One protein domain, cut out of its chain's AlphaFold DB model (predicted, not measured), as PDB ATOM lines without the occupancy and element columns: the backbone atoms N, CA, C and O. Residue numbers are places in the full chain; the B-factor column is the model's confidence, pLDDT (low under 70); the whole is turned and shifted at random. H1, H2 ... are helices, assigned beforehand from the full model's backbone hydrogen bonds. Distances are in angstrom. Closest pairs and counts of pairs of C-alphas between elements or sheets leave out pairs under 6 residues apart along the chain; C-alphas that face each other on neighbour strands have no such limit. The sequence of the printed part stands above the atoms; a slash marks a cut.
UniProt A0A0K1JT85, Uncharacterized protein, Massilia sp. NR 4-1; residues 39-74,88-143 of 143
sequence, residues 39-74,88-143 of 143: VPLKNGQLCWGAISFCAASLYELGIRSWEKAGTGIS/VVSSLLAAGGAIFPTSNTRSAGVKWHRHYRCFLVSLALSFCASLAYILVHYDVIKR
ATOM      1  N   VAL A  39     251.666 298.052 157.038       79.88
ATOM      2  CA  VAL A  39     251.990 299.046 158.075       79.88
ATOM      3  C   VAL A  39     253.262 298.654 158.834       79.88
ATOM      4  O   VAL A  39     254.177 299.475 158.864       79.88
ATOM      5  N   PRO A  40     253.419 297.415 159.347       78.56
ATOM      6  CA  PRO A  40     254.686 296.950 159.913       78.56
ATOM      7  C   PRO A  40     255.889 297.160 158.982       78.56
ATOM      8  O   PRO A  40     256.890 297.745 159.389       78.56
ATOM      9  N   LEU A  41     255.789 296.763 157.708       80.19
ATOM     10  CA  LEU A  41     256.899 296.906 156.756       80.19
ATOM     11  C   LEU A  41     257.294 298.373 156.544       80.19
ATOM     12  O   LEU A  41     258.480 298.706 156.554       80.19
ATOM     13  N   LYS A  42     256.305 299.263 156.408       82.56
ATOM     14  CA  LYS A  42     256.525 300.714 156.296       82.56
ATOM     15  C   LYS A  42     257.120 301.333 157.554       82.56
ATOM     16  O   LYS A  42     257.899 302.279 157.462       82.56
ATOM     17  N   ASN A  43     256.788 300.773 158.708       85.44
ATOM     18  CA  ASN A  43     257.210 301.229 160.024       85.44
ATOM     19  C   ASN A  43     258.573 300.652 160.431       85.44
ATOM     20  O   ASN A  43     258.793 300.316 161.590       85.44
ATOM     21  N   GLY A  44     259.487 300.481 159.476       86.19
ATOM     22  CA  GLY A  44     260.863 300.100 159.782       86.19
ATOM     23  C   GLY A  44     261.039 298.686 160.344       86.19
ATOM     24  O   GLY A  44     262.144 298.362 160.761       86.19
ATOM     25  N   GLN A  45     260.021 297.813 160.328       89.44
ATOM     26  CA  GLN A  45     260.158 296.457 160.883       89.44
ATOM     27  C   GLN A  45     261.126 295.575 160.069       89.44
ATOM     28  O   GLN A  45     261.637 294.580 160.570       89.44
ATOM     29  N   LEU A  46     261.478 295.966 158.839       90.81
ATOM     30  CA  LEU A  46     262.578 295.331 158.104       90.81
ATOM     31  C   LEU A  46     263.935 295.475 158.813       90.81
ATOM     32  O   LEU A  46     264.798 294.614 158.634       90.81
ATOM     33  N   CYS A  47     264.117 296.509 159.644       94.94
ATOM     34  CA  CYS A  47     265.348 296.726 160.401       94.94
ATOM     35  C   CYS A  47     265.635 295.610 161.410       94.94
ATOM     36  O   CYS A  47     266.790 295.446 161.783       94.94
ATOM     37  N   TRP A  48     264.645 294.807 161.813       92.94
ATOM     38  CA  TRP A  48     264.885 293.623 162.645       92.94
ATOM     39  C   TRP A  48     265.868 292.653 161.991       92.94
ATOM     40  O   TRP A  48     266.789 292.175 162.647       92.94
ATOM     41  N   GLY A  49     265.735 292.432 160.679       93.44
ATOM     42  CA  GLY A  49     266.692 291.625 159.925       93.44
ATOM     43  C   GLY A  49     268.089 292.247 159.923       93.44
ATOM     44  O   GLY A  49     269.069 291.549 160.169       93.44
ATOM     45  N   ALA A  50     268.180 293.567 159.724       96.00
ATOM     46  CA  ALA A  50     269.454 294.286 159.774       96.00
ATOM     47  C   ALA A  50     270.155 294.119 161.130       96.00
ATOM     48  O   ALA A  50     271.352 293.842 161.172       96.00
ATOM     49  N   ILE A  51     269.406 294.237 162.230       95.94
ATOM     50  CA  ILE A  51     269.922 294.079 163.595       95.94
ATOM     51  C   ILE A  51     270.458 292.660 163.796       95.94
ATOM     52  O   ILE A  51     271.577 292.510 164.282       95.94
ATOM     53  N   SER A  52     269.717 291.630 163.371       94.50
ATOM     54  CA  SER A  52     270.164 290.235 163.465       94.50
ATOM     55  C   SER A  52     271.445 289.977 162.669       94.50
ATOM     56  O   SER A  52     272.380 289.384 163.203       94.50
ATOM     57  N   PHE A  53     271.536 290.469 161.427       96.38
ATOM     58  CA  PHE A  53     272.753 290.333 160.619       96.38
ATOM     59  C   PHE A  53     273.942 291.081 161.225       96.38
ATOM     60  O   PHE A  53     275.050 290.544 161.260       96.38
ATOM     61  N   CYS A  54     273.730 292.290 161.755       96.44
ATOM     62  CA  CYS A  54     274.787 293.037 162.432       96.44
ATOM     63  C   CYS A  54     275.268 292.309 163.689       96.44
ATOM     64  O   CYS A  54     276.472 292.172 163.892       96.44
ATOM     65  N   ALA A  55     274.347 291.804 164.509       94.94
ATOM     66  CA  ALA A  55     274.677 291.087 165.732       94.94
ATOM     67  C   ALA A  55     275.446 289.785 165.447       94.94
ATOM     68  O   ALA A  55     276.482 289.541 166.064       94.94
ATOM     69  N   ALA A  56     275.002 289.002 164.459       94.12
ATOM     70  CA  ALA A  56     275.706 287.800 164.013       94.12
ATOM     71  C   ALA A  56     277.116 288.128 163.486       94.12
ATOM     72  O   ALA A  56     278.089 287.490 163.882       94.12
ATOM     73  N   SER A  57     277.249 289.181 162.672       94.56
ATOM     74  CA  SER A  57     278.549 289.636 162.158       94.56
ATOM     75  C   SER A  57     279.496 290.061 163.284       94.56
ATOM     76  O   SER A  57     280.669 289.692 163.292       94.56
ATOM     77  N   LEU A  58     278.993 290.822 164.261       93.62
ATOM     78  CA  LEU A  58     279.767 291.265 165.422       93.62
ATOM     79  C   LEU A  58     280.209 290.088 166.296       93.62
ATOM     80  O   LEU A  58     281.327 290.107 166.806       93.62
ATOM     81  N   TYR A  59     279.369 289.060 166.441       91.69
ATOM     82  CA  TYR A  59     279.739 287.834 167.143       91.69
ATOM     83  C   TYR A  59     280.918 287.127 166.470       91.69
ATOM     84  O   TYR A  59     281.916 286.833 167.130       91.69
ATOM     85  N   GLU A  60     280.828 286.898 165.158       90.94
ATOM     86  CA  GLU A  60     281.885 286.224 164.399       90.94
ATOM     87  C   GLU A  60     283.196 287.017 164.419       90.94
ATOM     88  O   GLU A  60     284.263 286.465 164.700       90.94
ATOM     89  N   LEU A  61     283.127 288.334 164.200       89.25
ATOM     90  CA  LEU A  61     284.298 289.206 164.282       89.25
ATOM     91  C   LEU A  61     284.886 289.253 165.695       89.25
ATOM     92  O   LEU A  61     286.106 289.313 165.834       89.25
ATOM     93  N   GLY A  62     284.047 289.215 166.732       86.88
ATOM     94  CA  GLY A  62     284.471 289.205 168.130       86.88
ATOM     95  C   GLY A  62     285.278 287.960 168.493       86.88
ATOM     96  O   GLY A  62     286.340 288.085 169.101       86.88
ATOM     97  N   ILE A  63     284.831 286.776 168.056       84.62
ATOM     98  CA  ILE A  63     285.579 285.520 168.238       84.62
ATOM     99  C   ILE A  63     286.956 285.622 167.574       84.62
ATOM    100  O   ILE A  63     287.975 285.366 168.207       84.62
ATOM    101  N   ARG A  64     286.997 286.081 166.319       80.19
ATOM    102  CA  ARG A  64     288.242 286.179 165.539       80.19
ATOM    103  C   ARG A  64     289.224 287.213 166.092       80.19
ATOM    104  O   ARG A  64     290.436 287.040 165.977       80.19
ATOM    105  N   SER A  65     288.722 288.317 166.648       76.25
ATOM    106  CA  SER A  65     289.557 289.346 167.284       76.25
ATOM    107  C   SER A  65     290.289 288.804 168.510       76.25
ATOM    108  O   SER A  65     291.450 289.150 168.719       76.25
ATOM    109  N   TRP A  66     289.638 287.938 169.292       68.19
ATOM    110  CA  TRP A  66     290.229 287.355 170.499       68.19
ATOM    111  C   TRP A  66     291.431 286.457 170.196       68.19
ATOM    112  O   TRP A  66     292.388 286.431 170.964       68.19
ATOM    113  N   GLU A  67     291.412 285.768 169.056       68.31
ATOM    114  CA  GLU A  67     292.491 284.869 168.626       68.31
ATOM    115  C   GLU A  67     293.719 285.610 168.082       68.31
ATOM    116  O   GLU A  67     294.813 285.052 168.029       68.31
ATOM    117  N   LYS A  68     293.561 286.867 167.653       67.88
ATOM    118  CA  LYS A  68     294.600 287.628 166.942       67.88
ATOM    119  C   LYS A  68     294.836 288.991 167.583       67.88
ATOM    120  O   LYS A  68     294.829 290.006 166.884       67.88
ATOM    121  N   ALA A  69     295.036 288.997 168.902       57.28
ATOM    122  CA  ALA A  69     295.332 290.178 169.711       57.28
ATOM    123  C   ALA A  69     296.663 290.844 169.293       57.28
ATOM    124  O   ALA A  69     297.708 290.638 169.901       57.28
ATOM    125  N   GLY A  70     296.620 291.630 168.217       59.34
ATOM    126  CA  GLY A  70     297.675 292.540 167.775       59.34
ATOM    127  C   GLY A  70     297.201 293.991 167.881       59.34
ATOM    128  O   GLY A  70     296.038 294.294 167.625       59.34
ATOM    129  N   THR A  71     298.096 294.896 168.264       52.56
ATOM    130  CA  THR A  71     297.819 296.264 168.749       52.56
ATOM    131  C   THR A  71     297.579 297.329 167.659       52.56
ATOM    132  O   THR A  71     297.797 298.514 167.898       52.56
ATOM    133  N   GLY A  72     297.116 296.954 166.461       59.84
ATOM    134  CA  GLY A  72     296.919 297.887 165.338       59.84
ATOM    135  C   GLY A  72     295.454 298.230 165.041       59.84
ATOM    136  O   GLY A  72     294.581 297.365 165.125       59.84
ATOM    137  N   ILE A  73     295.189 299.474 164.605       66.50
ATOM    138  CA  ILE A  73     293.922 299.833 163.942       66.50
ATOM    139  C   ILE A  73     293.859 299.036 162.638       66.50
ATOM    140  O   ILE A  73     294.520 299.357 161.653       66.50
ATOM    141  N   SER A  74     293.098 297.951 162.657       78.06
ATOM    142  CA  SER A  74     292.911 297.074 161.509       78.06
ATOM    143  C   SER A  74     291.610 297.417 160.785       78.06
ATOM    144  O   SER A  74     290.670 297.943 161.383       78.06
ATOM    145  N   VAL A  88     272.735 300.263 165.760       95.25
ATOM    146  CA  VAL A  88     272.104 301.347 166.530       95.25
ATOM    147  C   VAL A  88     271.060 302.077 165.686       95.25
ATOM    148  O   VAL A  88     269.918 302.223 166.122       95.25
ATOM    149  N   VAL A  89     271.408 302.487 164.464       95.81
ATOM    150  CA  VAL A  89     270.482 303.197 163.564       95.81
ATOM    151  C   VAL A  89     269.280 302.321 163.203       95.81
ATOM    152  O   VAL A  89     268.140 302.787 163.261       95.81
ATOM    153  N   SER A  90     269.501 301.044 162.888       95.75
ATOM    154  CA  SER A  90     268.422 300.090 162.616       95.75
ATOM    155  C   SER A  90     267.519 299.878 163.834       95.75
ATOM    156  O   SER A  90     266.298 299.847 163.675       95.75
ATOM    157  N   SER A  91     268.082 299.808 165.045       93.12
ATOM    158  CA  SER A  91     267.313 299.679 166.295       93.12
ATOM    159  C   SER A  91     266.441 300.905 166.559       93.12
ATOM    160  O   SER A  91     265.261 300.765 166.881       93.12
ATOM    161  N   LEU A  92     266.987 302.108 166.350       92.75
ATOM    162  CA  LEU A  92     266.243 303.362 166.470       92.75
ATOM    163  C   LEU A  92     265.110 303.456 165.446       92.75
ATOM    164  O   LEU A  92     264.019 303.897 165.794       92.75
ATOM    165  N   LEU A  93     265.326 303.018 164.202       93.31
ATOM    166  CA  LEU A  93     264.275 303.005 163.180       93.31
ATOM    167  C   LEU A  93     263.182 301.971 163.466       93.31
ATOM    168  O   LEU A  93     262.007 302.279 163.277       93.31
ATOM    169  N   ALA A  94     263.545 300.778 163.944       91.62
ATOM    170  CA  ALA A  94     262.578 299.753 164.336       91.62
ATOM    171  C   ALA A  94     261.694 300.236 165.501       91.62
ATOM    172  O   ALA A  94     260.467 300.136 165.439       91.62
ATOM    173  N   ALA A  95     262.310 300.818 166.536       89.06
ATOM    174  CA  ALA A  95     261.598 301.383 167.679       89.06
ATOM    175  C   ALA A  95     260.779 302.627 167.294       89.06
ATOM    176  O   ALA A  95     259.618 302.761 167.678       89.06
ATOM    177  N   GLY A  96     261.354 303.510 166.477       87.62
ATOM    178  CA  GLY A  96     260.693 304.707 165.974       87.62
ATOM    179  C   GLY A  96     259.453 304.380 165.153       87.62
ATOM    180  O   GLY A  96     258.413 304.994 165.357       87.62
ATOM    181  N   GLY A  97     259.502 303.370 164.283       87.00
ATOM    182  CA  GLY A  97     258.322 302.955 163.528       87.00
ATOM    183  C   GLY A  97     257.230 302.301 164.382       87.00
ATOM    184  O   GLY A  97     256.055 302.382 164.026       87.00
ATOM    185  N   ALA A  98     257.580 301.708 165.528       84.75
ATOM    186  CA  ALA A  98     256.589 301.237 166.497       84.75
ATOM    187  C   ALA A  98     255.855 302.399 167.195       84.75
ATOM    188  O   ALA A  98     254.672 302.278 167.510       84.75
ATOM    189  N   ILE A  99     256.540 303.527 167.414       82.88
ATOM    190  CA  ILE A  99     255.999 304.702 168.114       82.88
ATOM    191  C   ILE A  99     255.285 305.674 167.168       82.88
ATOM    192  O   ILE A  99     254.254 306.242 167.525       82.88
ATOM    193  N   PHE A 100     255.824 305.859 165.965       83.88
ATOM    194  CA  PHE A 100     255.343 306.799 164.957       83.88
ATOM    195  C   PHE A 100     254.818 306.032 163.737       83.88
ATOM    196  O   PHE A 100     255.490 305.989 162.699       83.88
ATOM    197  N   PRO A 101     253.638 305.392 163.834       79.06
ATOM    198  CA  PRO A 101     253.098 304.630 162.725       79.06
ATOM    199  C   PRO A 101     252.826 305.554 161.537       79.06
ATOM    200  O   PRO A 101     252.150 306.577 161.647       79.06
ATOM    201  N   THR A 102     253.352 305.183 160.374       81.19
ATOM    202  CA  THR A 102     253.098 305.918 159.136       81.19
ATOM    203  C   THR A 102     251.696 305.617 158.617       81.19
ATOM    204  O   THR A 102     251.238 304.471 158.627       81.19
ATOM    205  N   SER A 103     251.002 306.654 158.138       81.44
ATOM    206  CA  SER A 103     249.694 306.471 157.513       81.44
ATOM    207  C   SER A 103     249.809 305.582 156.277       81.44
ATOM    208  O   SER A 103     250.725 305.701 155.453       81.44
ATOM    209  N   ASN A 104     248.833 304.695 156.114       78.12
ATOM    210  CA  ASN A 104     248.782 303.842 154.944       78.12
ATOM    211  C   ASN A 104     248.408 304.620 153.680       78.12
ATOM    212  O   ASN A 104     248.946 304.336 152.605       78.12
ATOM    213  N   THR A 105     247.551 305.627 153.833       84.19
ATOM    214  CA  THR A 105     247.099 306.515 152.768       84.19
ATOM    215  C   THR A 105     248.116 307.626 152.526       84.19
ATOM    216  O   THR A 105     248.574 308.305 153.443       84.19
ATOM    217  N   ARG A 106     248.492 307.799 151.256       85.88
ATOM    218  CA  ARG A 106     249.363 308.887 150.808       85.88
ATOM    219  C   ARG A 106     248.533 310.153 150.633       85.88
ATOM    220  O   ARG A 106     247.600 310.151 149.833       85.88
ATOM    221  N   SER A 107     248.906 311.233 151.315       88.56
ATOM    222  CA  SER A 107     248.278 312.543 151.112       88.56
ATOM    223  C   SER A 107     248.479 313.042 149.677       88.56
ATOM    224  O   SER A 107     249.544 312.844 149.079       88.56
ATOM    225  N   ALA A 108     247.461 313.701 149.118       90.75
ATOM    226  CA  ALA A 108     247.537 314.301 147.789       90.75
ATOM    227  C   ALA A 108     248.724 315.284 147.703       90.75
ATOM    228  O   ALA A 108     248.993 316.031 148.640       90.75
ATOM    229  N   GLY A 109     249.479 315.242 146.601       92.12
ATOM    230  CA  GLY A 109     250.659 316.092 146.384       92.12
ATOM    231  C   GLY A 109     251.979 315.588 146.993       92.12
ATOM    232  O   GLY A 109     253.044 316.096 146.640       92.12
ATOM    233  N   VAL A 110     251.971 314.557 147.847       91.81
ATOM    234  CA  VAL A 110     253.216 313.978 148.389       91.81
ATOM    235  C   VAL A 110     253.842 313.003 147.382       91.81
ATOM    236  O   VAL A 110     253.214 312.039 146.939       91.81
ATOM    237  N   LYS A 111     255.119 313.219 147.031       94.81
ATOM    238  CA  LYS A 111     255.886 312.302 146.163       94.81
ATOM    239  C   LYS A 111     255.993 310.911 146.801       94.81
ATOM    240  O   LYS A 111     256.205 310.791 148.007       94.81
ATOM    241  N   TRP A 112     255.911 309.857 145.984       91.62
ATOM    242  CA  TRP A 112     255.912 308.460 146.449       91.62
ATOM    243  C   TRP A 112     257.123 308.129 147.336       91.62
ATOM    244  O   TRP A 112     256.946 307.701 148.470       91.62
ATOM    245  N   HIS A 113     258.348 308.437 146.903       91.19
ATOM    246  CA  HIS A 113     259.558 308.134 147.685       91.19
ATOM    247  C   HIS A 113     259.591 308.831 149.055       91.19
ATOM    248  O   HIS A 113     260.178 308.307 149.995       91.19
ATOM    249  N   ARG A 114     258.948 310.002 149.192       90.69
ATOM    250  CA  ARG A 114     258.850 310.714 150.474       90.69
ATOM    251  C   ARG A 114     257.873 310.011 151.413       90.69
ATOM    252  O   ARG A 114     258.172 309.893 152.596       90.69
ATOM    253  N   HIS A 115     256.759 309.506 150.877       90.00
ATOM    254  CA  HIS A 115     255.791 308.688 151.621       90.00
ATOM    255  C   HIS A 115     256.407 307.374 152.112       90.00
ATOM    256  O   HIS A 115     256.207 306.982 153.255       90.00
ATOM    257  N   TYR A 116     257.215 306.725 151.272       90.06
ATOM    258  CA  TYR A 116     257.865 305.445 151.576       90.06
ATOM    259  C   TYR A 116     259.303 305.593 152.099       90.06
ATOM    260  O   TYR A 116     260.062 304.628 152.087       90.06
ATOM    261  N   ARG A 117     259.711 306.777 152.582       92.50
ATOM    262  CA  ARG A 117     261.108 307.031 152.975       92.50
ATOM    263  C   ARG A 117     261.598 306.069 154.061       92.50
ATOM    264  O   ARG A 117     262.697 305.549 153.937       92.50
ATOM    265  N   CYS A 118     260.793 305.822 155.098       90.81
ATOM    266  CA  CYS A 118     261.167 304.910 156.186       90.81
ATOM    267  C   CYS A 118     261.384 303.480 155.672       90.81
ATOM    268  O   CYS A 118     262.403 302.866 155.973       90.81
ATOM    269  N   PHE A 119     260.479 302.999 154.814       91.62
ATOM    270  CA  PHE A 119     260.595 301.705 154.144       91.62
ATOM    271  C   PHE A 119     261.853 301.599 153.273       91.62
ATOM    272  O   PHE A 119     262.575 300.614 153.343       91.62
ATOM    273  N   LEU A 120     262.139 302.617 152.455       94.31
ATOM    274  CA  LEU A 120     263.316 302.609 151.583       94.31
ATOM    275  C   LEU A 120     264.618 302.619 152.391       94.31
ATOM    276  O   LEU A 120     265.560 301.912 152.043       94.31
ATOM    277  N   VAL A 121     264.663 303.388 153.484       95.00
ATOM    278  CA  VAL A 121     265.820 303.411 154.385       95.00
ATOM    279  C   VAL A 121     265.982 302.064 155.086       95.00
ATOM    280  O   VAL A 121     267.082 301.526 155.077       95.00
ATOM    281  N   SER A 122     264.919 301.483 155.647       94.75
ATOM    282  CA  SER A 122     265.013 300.179 156.316       94.75
ATOM    283  C   SER A 122     265.432 299.069 155.354       94.75
ATOM    284  O   SER A 122     266.283 298.258 155.704       94.75
ATOM    285  N   LEU A 123     264.928 299.084 154.117       94.88
ATOM    286  CA  LEU A 123     265.346 298.164 153.061       94.88
ATOM    287  C   LEU A 123     266.841 298.305 152.736       94.88
ATOM    288  O   LEU A 123     267.548 297.300 152.678       94.88
ATOM    289  N   ALA A 124     267.328 299.537 152.562       96.62
ATOM    290  CA  ALA A 124     268.737 299.799 152.282       96.62
ATOM    291  C   ALA A 124     269.644 299.346 153.437       96.62
ATOM    292  O   ALA A 124     270.651 298.687 153.199       96.62
ATOM    293  N   LEU A 125     269.269 299.638 154.688       96.31
ATOM    294  CA  LEU A 125     270.034 299.210 155.863       96.31
ATOM    295  C   LEU A 125     270.068 297.685 155.991       96.31
ATOM    296  O   LEU A 125     271.129 297.128 156.257       96.31
ATOM    297  N   SER A 126     268.944 297.003 155.752       96.00
ATOM    298  CA  SER A 126     268.886 295.538 155.772       96.00
ATOM    299  C   SER A 126     269.735 294.907 154.675       96.00
ATOM    300  O   SER A 126     270.404 293.912 154.939       96.00
ATOM    301  N   PHE A 127     269.761 295.499 153.479       97.06
ATOM    302  CA  PHE A 127     270.636 295.052 152.397       97.06
ATOM    303  C   PHE A 127     272.121 295.268 152.726       97.06
ATOM    304  O   PHE A 127     272.933 294.366 152.541       97.06
ATOM    305  N   CYS A 128     272.490 296.430 153.272       97.06
ATOM    306  CA  CYS A 128     273.865 296.686 153.704       97.06
ATOM    307  C   CYS A 128     274.301 295.730 154.824       97.06
ATOM    308  O   CYS A 128     275.413 295.209 154.785       97.06
ATOM    309  N   ALA A 129     273.427 295.473 155.802       97.00
ATOM    310  CA  ALA A 129     273.704 294.561 156.906       97.00
ATOM    311  C   ALA A 129     273.862 293.112 156.428       97.00
ATOM    312  O   ALA A 129     274.782 292.426 156.871       97.00
ATOM    313  N   SER A 130     273.007 292.648 155.508       96.81
ATOM    314  CA  SER A 130     273.124 291.299 154.949       96.81
ATOM    315  C   SER A 130     274.384 291.149 154.100       96.81
ATOM    316  O   SER A 130     275.071 290.139 154.219       96.81
ATOM    317  N   LEU A 131     274.741 292.162 153.303       96.50
ATOM    318  CA  LEU A 131     275.981 292.160 152.533       96.50
ATOM    319  C   LEU A 131     277.204 292.114 153.456       96.50
ATOM    320  O   LEU A 131     278.097 291.299 153.241       96.50
ATOM    321  N   ALA A 132     277.226 292.938 154.506       94.25
ATOM    322  CA  ALA A 132     278.299 292.914 155.496       94.25
ATOM    323  C   ALA A 132     278.402 291.542 156.179       94.25
ATOM    324  O   ALA A 132     279.504 291.011 156.307       94.25
ATOM    325  N   TYR A 133     277.267 290.936 156.535       94.94
ATOM    326  CA  TYR A 133     277.238 289.586 157.088       94.94
ATOM    327  C   TYR A 133     277.793 288.546 156.114       94.94
ATOM    328  O   TYR A 133     278.644 287.764 156.511       94.94
ATOM    329  N   ILE A 134     277.401 288.569 154.838       94.69
ATOM    330  CA  ILE A 134     277.944 287.664 153.810       94.69
ATOM    331  C   ILE A 134     279.469 287.816 153.709       94.69
ATOM    332  O   ILE A 134     280.184 286.817 153.680       94.69
ATOM    333  N   LEU A 135     279.975 289.053 153.690       92.75
ATOM    334  CA  LEU A 135     281.412 289.325 153.603       92.75
ATOM    335  C   LEU A 135     282.188 288.789 154.816       92.75
ATOM    336  O   LEU A 135     283.285 288.260 154.640       92.75
ATOM    337  N   VAL A 136     281.622 288.921 156.020       91.50
ATOM    338  CA  VAL A 136     282.202 288.396 157.267       91.50
ATOM    339  C   VAL A 136     282.128 286.869 157.302       91.50
ATOM    340  O   VAL A 136     283.139 286.208 157.530       91.50
ATOM    341  N   HIS A 137     280.949 286.315 157.038       91.75
ATOM    342  CA  HIS A 137     280.655 284.895 157.192       91.75
ATOM    343  C   HIS A 137     281.452 284.024 156.223       91.75
ATOM    344  O   HIS A 137     282.021 283.011 156.620       91.75
ATOM    345  N   TYR A 138     281.551 284.445 154.961       91.19
ATOM    346  CA  TYR A 138     282.294 283.710 153.934       91.19
ATOM    347  C   TYR A 138     283.773 284.098 153.841       91.19
ATOM    348  O   TYR A 138     284.450 283.670 152.906       91.19
ATOM    349  N   ASP A 139     284.280 284.913 154.772       85.56
ATOM    350  CA  ASP A 139     285.674 285.375 154.775       85.56
ATOM    351  C   ASP A 139     286.116 285.966 153.430       85.56
ATOM    352  O   ASP A 139     287.254 285.805 152.988       85.56
ATOM    353  N   VAL A 140     285.206 286.675 152.756       84.31
ATOM    354  CA  VAL A 140     285.511 287.322 151.471       84.31
ATOM    355  C   VAL A 140     286.587 288.388 151.674       84.31
ATOM    356  O   VAL A 140     287.466 288.569 150.832       84.31
ATOM    357  N   ILE A 141     286.563 289.055 152.830       70.44
ATOM    358  CA  ILE A 141     287.618 289.967 153.269       70.44
ATOM    359  C   ILE A 141     288.725 289.123 153.919       70.44
ATOM    360  O   ILE A 141     288.853 289.060 155.143       70.44
ATOM    361  N   LYS A 142     289.515 288.429 153.090       60.53
ATOM    362  CA  LYS A 142     290.754 287.790 153.548       60.53
ATOM    363  C   LYS A 142     291.759 288.874 153.951       60.53
ATOM    364  O   LYS A 142     291.884 289.884 153.262       60.53
ATOM    365  N   ARG A 143     292.412 288.656 155.096       55.75
ATOM    366  CA  ARG A 143     293.529 289.476 155.591       55.75
ATOM    367  C   ARG A 143     294.688 289.485 154.609       55.75
ATOM    368  O   ARG A 143     294.974 288.396 154.065       55.75
TER     369      ARG A 143
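What this domain is: This is residues 39 to 74 and 88 to 143 of the 143 residues of an uncharacterized protein of Massilia sp. NR 4-1 (UniProt A0A0K1JT85). Two long helices, H2 and H5, run side by side the same way along a rod; shorter H3 runs back along their first parts, and H1 and H4 lie toward that end. H2, H3 and H5 form an up-and-down bundle, each running against the one before. The 92 printed residues, all helix by class, have five named helices, H1 to H5, and are loose: radius of gyration of the C-alphas 17.2 A, spans 58 by 23 by 21 A.

Where its parts are: H2, residues 47 to 67, spans 30.7 A from (265.348, 296.726, 160.401). H5, residues 117 to 137, spans 29.8 A, ending at (280.655, 284.895, 157.192). H3 is residues 88 to 99, 16.5 A; H1, 39 to 45, 9.0 A; H4, 112 to 115, 5.2 A.

How they stand to each other: H2 touches H5 at a shallow tilt of 26 degrees, closest C-alphas Ala 50 and Ser 126, 4.2 A. H3 touches H1, closest C-alphas Asn 43 and Gly 97, 4.1 A. H4 is apart from H2. Every O i to N i+4 pair is within hydrogen-bond range in H3 and H5, 16 of 17 in H2, 1 of 3 in H1 beside 2 of 4 O i to N i+3 pairs; H4 is too short.

The domain as a whole: C-alphas 74 and 88 are 21.8 A apart across the cut. The H3 to H4 link is long. Residues 66 to 73 and 142 to 143 have pLDDT under 70.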